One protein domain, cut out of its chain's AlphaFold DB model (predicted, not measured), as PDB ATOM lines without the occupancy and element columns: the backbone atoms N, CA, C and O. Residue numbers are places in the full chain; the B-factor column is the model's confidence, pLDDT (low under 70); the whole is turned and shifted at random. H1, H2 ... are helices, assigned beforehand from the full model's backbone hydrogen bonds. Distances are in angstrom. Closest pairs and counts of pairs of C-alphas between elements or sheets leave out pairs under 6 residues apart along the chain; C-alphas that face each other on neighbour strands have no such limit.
ATOM      1  N   GLY A   2     151.150 231.271 138.457       91.88
ATOM      2  CA  GLY A   2     151.928 232.337 137.789       91.88
ATOM      3  C   GLY A   2     153.284 232.675 138.427       91.88
ATOM      4  O   GLY A   2     154.299 232.681 137.740       91.88
ATOM      5  N   LEU A   3     153.335 232.849 139.753       94.62
ATOM      6  CA  LEU A   3     154.593 233.123 140.465       94.62
ATOM      7  C   LEU A   3     155.629 231.994 140.321       94.62
ATOM      8  O   LEU A   3     156.823 232.267 140.267       94.62
ATOM      9  N   LYS A   4     155.184 230.730 140.258       95.69
ATOM     10  CA  LYS A   4     156.090 229.587 140.094       95.69
ATOM     11  C   LYS A   4     156.742 229.611 138.712       95.69
ATOM     12  O   LYS A   4     157.958 229.538 138.633       95.69
ATOM     13  N   VAL A   5     155.941 229.779 137.656       96.69
ATOM     14  CA  VAL A   5     156.444 229.860 136.273       96.69
ATOM     15  C   VAL A   5     157.453 231.000 136.129       96.69
ATOM     16  O   VAL A   5     158.519 230.796 135.564       96.69
ATOM     17  N   TYR A   6     157.156 232.172 136.701       96.88
ATOM     18  CA  TYR A   6     158.086 233.303 136.684       96.88
ATOM     19  C   TYR A   6     159.416 232.992 137.390       96.88
ATOM     20  O   TYR A   6     160.478 233.301 136.856       96.88
ATOM     21  N   ARG A   7     159.380 232.350 138.566       97.12
ATOM     22  CA  ARG A   7     160.602 231.939 139.280       97.12
ATOM     23  C   ARG A   7     161.431 230.959 138.455       97.12
ATOM     24  O   ARG A   7     162.627 231.178 138.300       97.12
ATOM     25  N   ASP A   8     160.792 229.933 137.895       98.19
ATOM     26  CA  ASP A   8     161.464 228.926 137.071       98.19
ATOM     27  C   ASP A   8     162.114 229.571 135.831       98.19
ATOM     28  O   ASP A   8     163.267 229.277 135.518       98.19
ATOM     29  N   TYR A   9     161.406 230.493 135.166       98.06
ATOM     30  CA  TYR A   9     161.916 231.270 134.032       98.06
ATOM     31  C   TYR A   9     163.148 232.100 134.407       98.06
ATOM     32  O   TYR A   9     164.175 232.013 133.731       98.06
ATOM     33  N   LYS A  10     163.073 232.867 135.502       97.94
ATOM     34  CA  LYS A  10     164.176 233.714 135.966       97.94
ATOM     35  C   LYS A  10     165.420 232.883 136.288       97.94
ATOM     36  O   LYS A  10     166.516 233.231 135.868       97.94
ATOM     37  N   THR A  11     165.248 231.752 136.975       98.06
ATOM     38  CA  THR A  11     166.353 230.834 137.292       98.06
ATOM     39  C   THR A  11     166.997 230.231 136.041       98.06
ATOM     40  O   THR A  11     168.211 230.064 136.017       98.06
ATOM     41  N   GLN A  12     166.214 229.903 135.009       98.38
ATOM     42  CA  GLN A  12     166.728 229.274 133.785       98.38
ATOM     43  C   GLN A  12     167.396 230.258 132.821       98.38
ATOM     44  O   GLN A  12     168.312 229.871 132.100       98.38
ATOM     45  N   THR A  13     166.927 231.504 132.773       98.25
ATOM     46  CA  THR A  13     167.351 232.483 131.757       98.25
ATOM     47  C   THR A  13     168.299 233.548 132.292       98.25
ATOM     48  O   THR A  13     169.045 234.134 131.512       98.25
ATOM     49  N   GLY A  14     168.278 233.815 133.602       98.12
ATOM     50  CA  GLY A  14     168.974 234.960 134.188       98.12
ATOM     51  C   GLY A  14     168.370 236.314 133.796       98.12
ATOM     52  O   GLY A  14     169.032 237.333 133.959       98.12
ATOM     53  N   ASP A  15     167.146 236.338 133.257       98.00
ATOM     54  CA  ASP A  15     166.462 237.579 132.897       98.00
ATOM     55  C   ASP A  15     166.094 238.390 134.153       98.00
ATOM     56  O   ASP A  15     165.359 237.934 135.035       98.00
ATOM     57  N   GLU A  16     166.613 239.614 134.218       96.94
ATOM     58  CA  GLU A  16     166.397 240.575 135.303       96.94
ATOM     59  C   GLU A  16     165.393 241.681 134.926       96.94
ATOM     60  O   GLU A  16     165.217 242.646 135.675       96.94
ATOM     61  N   THR A  17     164.715 241.561 133.779       97.69
ATOM     62  CA  THR A  17     163.682 242.512 133.355       97.69
ATOM     63  C   THR A  17     162.579 242.603 134.419       97.69
ATOM     64  O   THR A  17     162.038 241.574 134.838       97.69
ATOM     65  N   PRO A  18     162.196 243.816 134.870       97.25
ATOM     66  CA  PRO A  18     161.105 243.977 135.823       97.25
ATOM     67  C   PRO A  18     159.802 243.341 135.320       97.25
ATOM     68  O   PRO A  18     159.321 243.660 134.233       97.25
ATOM     69  N   ALA A  19     159.208 242.472 136.138       96.19
ATOM     70  CA  ALA A  19     157.975 241.759 135.818       96.19
ATOM     71  C   ALA A  19     156.854 242.094 136.809       96.19
ATOM     72  O   ALA A  19     157.082 242.241 138.011       96.19
ATOM     73  N   VAL A  20     155.619 242.151 136.309       96.81
ATOM     74  CA  VAL A  20     154.408 242.331 137.120       96.81
ATOM     75  C   VAL A  20     153.632 241.018 137.154       96.81
ATOM     76  O   VAL A  20     153.264 240.478 136.111       96.81
ATOM     77  N   ILE A  21     153.347 240.508 138.355       95.44
ATOM     78  CA  ILE A  21     152.520 239.310 138.538       95.44
ATOM     79  C   ILE A  21     151.084 239.731 138.846       95.44
ATOM     80  O   ILE A  21     150.796 240.264 139.918       95.44
ATOM     81  N   ALA A  22     150.167 239.453 137.921       95.19
ATOM     82  CA  ALA A  22     148.745 239.702 138.125       95.19
ATOM     83  C   ALA A  22     148.138 238.657 139.077       95.19
ATOM     84  O   ALA A  22     148.006 237.479 138.734       95.19
ATOM     85  N   SER A  23     147.738 239.088 140.276       91.88
ATOM     86  CA  SER A  23     146.951 238.261 141.197       91.88
ATOM     87  C   SER A  23     145.484 238.259 140.757       91.88
ATOM     88  O   SER A  23     144.739 239.201 141.017       91.88
ATOM     89  N   THR A  24     145.072 237.219 140.034       91.94
ATOM     90  CA  THR A  24     143.759 237.149 139.362       91.94
ATOM     91  C   THR A  24     142.589 236.862 140.307       91.94
ATOM     92  O   THR A  24     141.426 237.065 139.950       91.94
ATOM     93  N   ALA A  25     142.864 236.381 141.519       90.81
ATOM     94  CA  ALA A  25     141.846 236.076 142.511       90.81
ATOM     95  C   ALA A  25     142.371 236.268 143.934       90.81
ATOM     96  O   ALA A  25     143.528 235.992 144.238       90.81
ATOM     97  N   SER A  26     141.471 236.696 144.819       91.38
ATOM     98  CA  SER A  26     141.718 236.698 146.256       91.38
ATOM     99  C   SER A  26     141.827 235.261 146.798       91.38
ATOM    100  O   SER A  26     141.032 234.412 146.375       91.38
ATOM    101  N   PRO A  27     142.723 234.993 147.770       92.44
ATOM    102  CA  PRO A  27     142.798 233.712 148.481       92.44
ATOM    103  C   PRO A  27     141.464 233.264 149.096       92.44
ATOM    104  O   PRO A  27     141.175 232.072 149.128       92.44
ATOM    105  N   TYR A  28     140.602 234.210 149.494       93.50
ATOM    106  CA  TYR A  28     139.280 233.927 150.067       93.50
ATOM    107  C   TYR A  28     138.275 233.319 149.077       93.50
ATOM    108  O   TYR A  28     137.199 232.913 149.502       93.50
ATOM    109  N   LYS A  29     138.592 233.233 147.773       91.44
ATOM    110  CA  LYS A  29     137.784 232.443 146.824       91.44
ATOM    111  C   LYS A  29     138.071 230.938 146.901       91.44
ATOM    112  O   LYS A  29     137.275 230.165 146.386       91.44
ATOM    113  N   PHE A  30     139.201 230.539 147.492       92.69
ATOM    114  CA  PHE A  30     139.645 229.143 147.592       92.69
ATOM    115  C   PHE A  30     140.256 228.839 148.976       92.69
ATOM    116  O   PHE A  30     141.383 228.338 149.060       92.69
ATOM    117  N   PRO A  31     139.566 229.174 150.081       93.19
ATOM    118  CA  PRO A  31     140.168 229.191 151.410       93.19
ATOM    119  C   PRO A  31     140.658 227.811 151.860       93.19
ATOM    120  O   PRO A  31     141.729 227.721 152.453       93.19
ATOM    121  N   ARG A  32     139.954 226.724 151.516       94.25
ATOM    122  CA  ARG A  32     140.381 225.351 151.848       94.25
ATOM    123  C   ARG A  32     141.697 224.968 151.176       94.25
ATOM    124  O   ARG A  32     142.593 224.442 151.830       94.25
ATOM    125  N   SER A  33     141.841 225.264 149.883       93.19
ATOM    126  CA  SER A  33     143.082 224.997 149.146       93.19
ATOM    127  C   SER A  33     144.256 225.800 149.701       93.19
ATOM    128  O   SER A  33     145.375 225.296 149.756       93.19
ATOM    129  N   VAL A  34     144.000 227.040 150.127       94.12
ATOM    130  CA  VAL A  34     145.021 227.901 150.735       94.12
ATOM    131  C   VAL A  34     145.428 227.372 152.110       94.12
ATOM    132  O   VAL A  34     146.621 227.232 152.352       94.12
ATOM    133  N   LEU A  35     144.476 227.010 152.978       94.44
ATOM    134  CA  LEU A  35     144.759 226.420 154.292       94.44
ATOM    135  C   LEU A  35     145.562 225.119 154.181       94.44
ATOM    136  O   LEU A  35     146.594 224.986 154.832       94.44
ATOM    137  N   ALA A  36     145.163 224.203 153.292       93.81
ATOM    138  CA  ALA A  36     145.910 222.964 153.067       93.81
ATOM    139  C   ALA A  36     147.354 223.226 152.613       93.81
ATOM    140  O   ALA A  36     148.282 222.571 153.080       93.81
ATOM    141  N   ALA A  37     147.565 224.209 151.730       93.25
ATOM    142  CA  ALA A  37     148.904 224.595 151.286       93.25
ATOM    143  C   ALA A  37     149.750 225.238 152.403       93.25
ATOM    144  O   ALA A  37     150.977 225.222 152.316       93.25
ATOM    145  N   LEU A  38     149.105 225.790 153.435       93.38
ATOM    146  CA  LEU A  38     149.744 226.317 154.642       93.38
ATOM    147  C   LEU A  38     149.943 225.248 155.732       93.38
ATOM    148  O   LEU A  38     150.522 225.555 156.768       93.38
ATOM    149  N   GLY A  39     149.523 224.000 155.493       93.56
ATOM    150  CA  GLY A  39     149.649 222.898 156.451       93.56
ATOM    151  C   GLY A  39     148.545 222.853 157.509       93.56
ATOM    152  O   GLY A  39     148.670 222.118 158.483       93.56
ATOM    153  N   GLU A  40     147.466 223.612 157.319       91.81
ATOM    154  CA  GLU A  40     146.334 223.652 158.240       91.81
ATOM    155  C   GLU A  40     145.325 222.531 157.971       91.81
ATOM    156  O   GLU A  40     145.160 222.049 156.843       91.81
ATOM    157  N   GLY A  41     144.599 222.146 159.023       82.81
ATOM    158  CA  GLY A  41     143.498 221.194 158.925       82.81
ATOM    159  C   GLY A  41     142.364 221.717 158.042       82.81
ATOM    160  O   GLY A  41     141.994 222.892 158.090       82.81
ATOM    161  N   LEU A  42     141.780 220.827 157.238       80.81
ATOM    162  CA  LEU A  42     140.627 221.164 156.412       80.81
ATOM    163  C   LEU A  42     139.358 221.205 157.264       80.81
ATOM    164  O   LEU A  42     139.022 220.238 157.941       80.81
ATOM    165  N   THR A  43     138.622 222.310 157.174       78.56
ATOM    166  CA  THR A  43     137.221 222.363 157.599       78.56
ATOM    167  C   THR A  43     136.323 221.786 156.502       78.56
ATOM    168  O   THR A  43     136.691 221.781 155.319       78.56
ATOM    169  N   ASP A  44     135.124 221.342 156.877       80.62
ATOM    170  CA  ASP A  44     134.147 220.790 155.927       80.62
ATOM    171  C   ASP A  44     133.483 221.866 155.048       80.62
ATOM    172  O   ASP A  44     133.086 221.593 153.919       80.62
ATOM    173  N   ASP A  45     133.419 223.102 155.545       87.81
ATOM    174  CA  ASP A  45     132.714 224.229 154.926       87.81
ATOM    175  C   ASP A  45     133.674 225.344 154.457       87.81
ATOM    176  O   ASP A  45     134.637 225.685 155.152       87.81
ATOM    177  N   GLU A  46     133.392 225.938 153.289       89.50
ATOM    178  CA  GLU A  46     134.197 227.006 152.668       89.50
ATOM    179  C   GLU A  46     134.161 228.308 153.484       89.50
ATOM    180  O   GLU A  46     135.180 228.987 153.624       89.50
ATOM    181  N   PHE A  47     133.018 228.659 154.082       91.38
ATOM    182  CA  PHE A  47     132.913 229.881 154.890       91.38
ATOM    183  C   PHE A  47     133.670 229.759 156.212       91.38
ATOM    184  O   PHE A  47     134.264 230.727 156.694       91.38
ATOM    185  N   SER A  48     133.666 228.568 156.802       91.75
ATOM    186  CA  SER A  48     134.454 228.238 157.988       91.75
ATOM    187  C   SER A  48     135.948 228.286 157.683       91.75
ATOM    188  O   SER A  48     136.686 228.946 158.412       91.75
ATOM    189  N   ALA A  49     136.376 227.716 156.552       93.50
ATOM    190  CA  ALA A  49     137.751 227.828 156.071       93.50
ATOM    191  C   ALA A  49     138.167 229.294 155.871       93.50
ATOM    192  O   ALA A  49     139.260 229.694 156.267       93.50
ATOM    193  N   ALA A  50     137.292 230.127 155.298       93.00
ATOM    194  CA  ALA A  50     137.584 231.543 155.087       93.00
ATOM    195  C   ALA A  50     137.802 232.303 156.407       93.00
ATOM    196  O   ALA A  50     138.703 233.140 156.486       93.00
ATOM    197  N   ARG A  51     137.028 231.986 157.455       92.25
ATOM    198  CA  ARG A  51     137.221 232.546 158.805       92.25
ATOM    199  C   ARG A  51     138.530 232.081 159.440       92.25
ATOM    200  O   ARG A  51     139.248 232.908 159.995       92.25
ATOM    201  N   SER A  52     138.868 230.797 159.325       93.50
ATOM    202  CA  SER A  52     140.155 230.277 159.805       93.50
ATOM    203  C   SER A  52     141.330 230.947 159.092       93.50
ATOM    204  O   SER A  52     142.304 231.323 159.733       93.50
ATOM    205  N   LEU A  53     141.212 231.178 157.780       94.50
ATOM    206  CA  LEU A  53     142.226 231.875 156.993       94.50
ATOM    207  C   LEU A  53     142.377 233.351 157.402       94.50
ATOM    208  O   LEU A  53     143.502 233.838 157.503       94.50
ATOM    209  N   GLU A  54     141.274 234.066 157.658       94.75
ATOM    210  CA  GLU A  54     141.293 235.429 158.227       94.75
ATOM    211  C   GLU A  54     142.013 235.448 159.585       94.75
ATOM    212  O   GLU A  54     142.913 236.263 159.782       94.75
ATOM    213  N   GLY A  55     141.705 234.500 160.477       93.75
ATOM    214  CA  GLY A  55     142.371 234.374 161.778       93.75
ATOM    215  C   GLY A  55     143.868 234.059 161.680       93.75
ATOM    216  O   GLY A  55     144.666 234.674 162.381       93.75
ATOM    217  N   LEU A  56     144.256 233.149 160.785       94.50
ATOM    218  CA  LEU A  56     145.649 232.741 160.581       94.50
ATOM    219  C   LEU A  56     146.507 233.859 159.975       94.50
ATOM    220  O   LEU A  56     147.655 234.054 160.363       94.50
ATOM    221  N   THR A  57     145.967 234.575 158.987       92.75
ATOM    222  CA  THR A  57     146.731 235.565 158.208       92.75
ATOM    223  C   THR A  57     146.651 236.980 158.778       92.75
ATOM    224  O   THR A  57     147.444 237.838 158.388       92.75
ATOM    225  N   GLY A  58     145.664 237.259 159.636       93.38
ATOM    226  CA  GLY A  58     145.338 238.611 160.098       93.38
ATOM    227  C   GLY A  58     144.836 239.543 158.989       93.38
ATOM    228  O   GLY A  58     144.686 240.742 159.217       93.38
ATOM    229  N   GLN A  59     144.605 239.028 157.776       92.19
ATOM    230  CA  GLN A  59     144.031 239.789 156.674       92.19
ATOM    231  C   GLN A  59     142.511 239.743 156.762       92.19
ATOM    232  O   GLN A  59     141.927 238.702 157.053       92.19
ATOM    233  N   PHE A  60     141.862 240.870 156.488       91.81
ATOM    234  CA  PHE A  60     140.407 240.929 156.508       91.81
ATOM    235  C   PHE A  60     139.817 240.302 155.247       91.81
ATOM    236  O   PHE A  60     140.185 240.646 154.119       91.81
ATOM    237  N   MET A  61     138.838 239.422 155.438       91.12
ATOM    238  CA  MET A  61     138.030 238.895 154.352       91.12
ATOM    239  C   MET A  61     137.179 240.025 153.740       91.12
ATOM    240  O   MET A  61     136.531 240.778 154.474       91.12
ATOM    241  N   PRO A  62     137.103 240.134 152.397       91.06
ATOM    242  CA  PRO A  62     136.234 241.107 151.742       91.06
ATOM    243  C   PRO A  62     134.777 241.000 152.216       91.06
ATOM    244  O   PRO A  62     134.202 239.910 152.229       91.06
ATOM    245  N   ALA A  63     134.151 242.138 152.536       91.00
ATOM    246  CA  ALA A  63     132.793 242.187 153.092       91.00
ATOM    247  C   ALA A  63     131.748 241.457 152.224       91.00
ATOM    248  O   ALA A  63     130.854 240.796 152.749       91.00
ATOM    249  N   ALA A  64     131.900 241.519 150.897       89.75
ATOM    250  CA  ALA A  64     131.036 240.812 149.954       89.75
ATOM    251  C   ALA A  64     131.069 239.283 150.143       89.75
ATOM    252  O   ALA A  64     130.028 238.644 150.052       89.75
ATOM    253  N   LEU A  65     132.238 238.703 150.441       90.19
ATOM    254  CA  LEU A  65     132.379 237.268 150.717       90.19
ATOM    255  C   LEU A  65     131.919 236.922 152.136       90.19
ATOM    256  O   LEU A  65     131.268 235.901 152.335       90.19
ATOM    257  N   LYS A  66     132.189 237.805 153.107       88.81
ATOM    258  CA  LYS A  66     131.794 237.622 154.511       88.81
ATOM    259  C   LYS A  66     130.286 237.467 154.689       88.81
ATOM    260  O   LYS A  66     129.843 236.619 155.457       88.81
ATOM    261  N   ASN A  67     129.512 238.267 153.960       90.56
ATOM    262  CA  ASN A  67     128.056 238.288 154.082       90.56
ATOM    263  C   ASN A  67     127.358 237.277 153.162       90.56
ATOM    264  O   ASN A  67     126.163 237.038 153.328       90.56
ATOM    265  N   LEU A  68     128.076 236.674 152.209       91.12
ATOM    266  CA  LEU A  68     127.489 235.854 151.147       91.12
ATOM    267  C   LEU A  68     126.670 234.669 151.683       91.12
ATOM    268  O   LEU A  68     125.583 234.425 151.175       91.12
ATOM    269  N   ASN A  69     127.131 234.002 152.747       89.06
ATOM    270  CA  ASN A  69     126.425 232.861 153.357       89.06
ATOM    271  C   ASN A  69     125.063 233.220 153.980       89.06
ATOM    272  O   ASN A  69     124.266 232.342 154.286       89.06
ATOM    273  N   SER A  70     124.812 234.508 154.229       90.94
ATOM    274  CA  SER A  70     123.550 234.987 154.809       90.94
ATOM    275  C   SER A  70     122.543 235.452 153.756       90.94
ATOM    276  O   SER A  70     121.392 235.735 154.087       90.94
ATOM    277  N   LEU A  71     122.970 235.569 152.495       93.31
ATOM    278  CA  LEU A  71     122.122 236.060 151.418       93.31
ATOM    279  C   LEU A  71     121.246 234.932 150.856       93.31
ATOM    280  O   LEU A  71     121.712 233.801 150.717       93.31
ATOM    281  N   PRO A  72     119.992 235.231 150.476       94.88
ATOM    282  CA  PRO A  72     119.136 234.251 149.827       94.88
ATOM    283  C   PRO A  72     119.685 233.883 148.445       94.88
ATOM    284  O   PRO A  72     120.132 234.748 147.682       94.88
TER     285      PRO A  72
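What this domain is: This is residues 2 to 72 of the 95 residues of an uncharacterized protein of Oscillospiraceae bacterium (UniProt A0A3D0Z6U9). H2 and H3 cross in a small cluster with short H4 near H3, while H1 lies far off as an arm; the link of residues 14 to 30 folds back from its tip, and residues 7 to 18 stick out. The printed part has 71 residues, with four named helices, H1 to H4 in order, and no named strand: all helix, though under half of the residues are in named elements. It is loose, with a radius of gyration of the C-alphas of 16.1 A, spanning 50 by 25 by 21 A.

How they stand to each other: H1, residues 2 to 13, is apart from H2, residues 31 to 37. H2 touches H3, residues 46 to 57, running the same way at a steep tilt of 56 degrees; the closest C-alphas, of Pro 31 and Ala 50, are 5.1 A apart. H3 and H4, residues 63 to 66, are close but not clearly touching; their closest C-alphas, of Phe 47 and Lys 66, are 7.8 A apart. Every O i to N i+4 pair is within hydrogen-bond range in H1, H2 and H3; H4 is too short for one.

Where its parts are: H1 begins at C-alpha 2 (151.928, 232.337, 137.789) and measures 16.6 A from first to last C-alpha, H3 16.2 A. H4 ends at C-alpha 66 (131.794, 237.622, 154.511).

The domain as a whole: The farthest C-alphas, of Gly 14 and Pro 72, are 52.2 A apart. The printed part has no cut; the link from H1 to H2 is long, and no printed residue is under 70 in pLDDT.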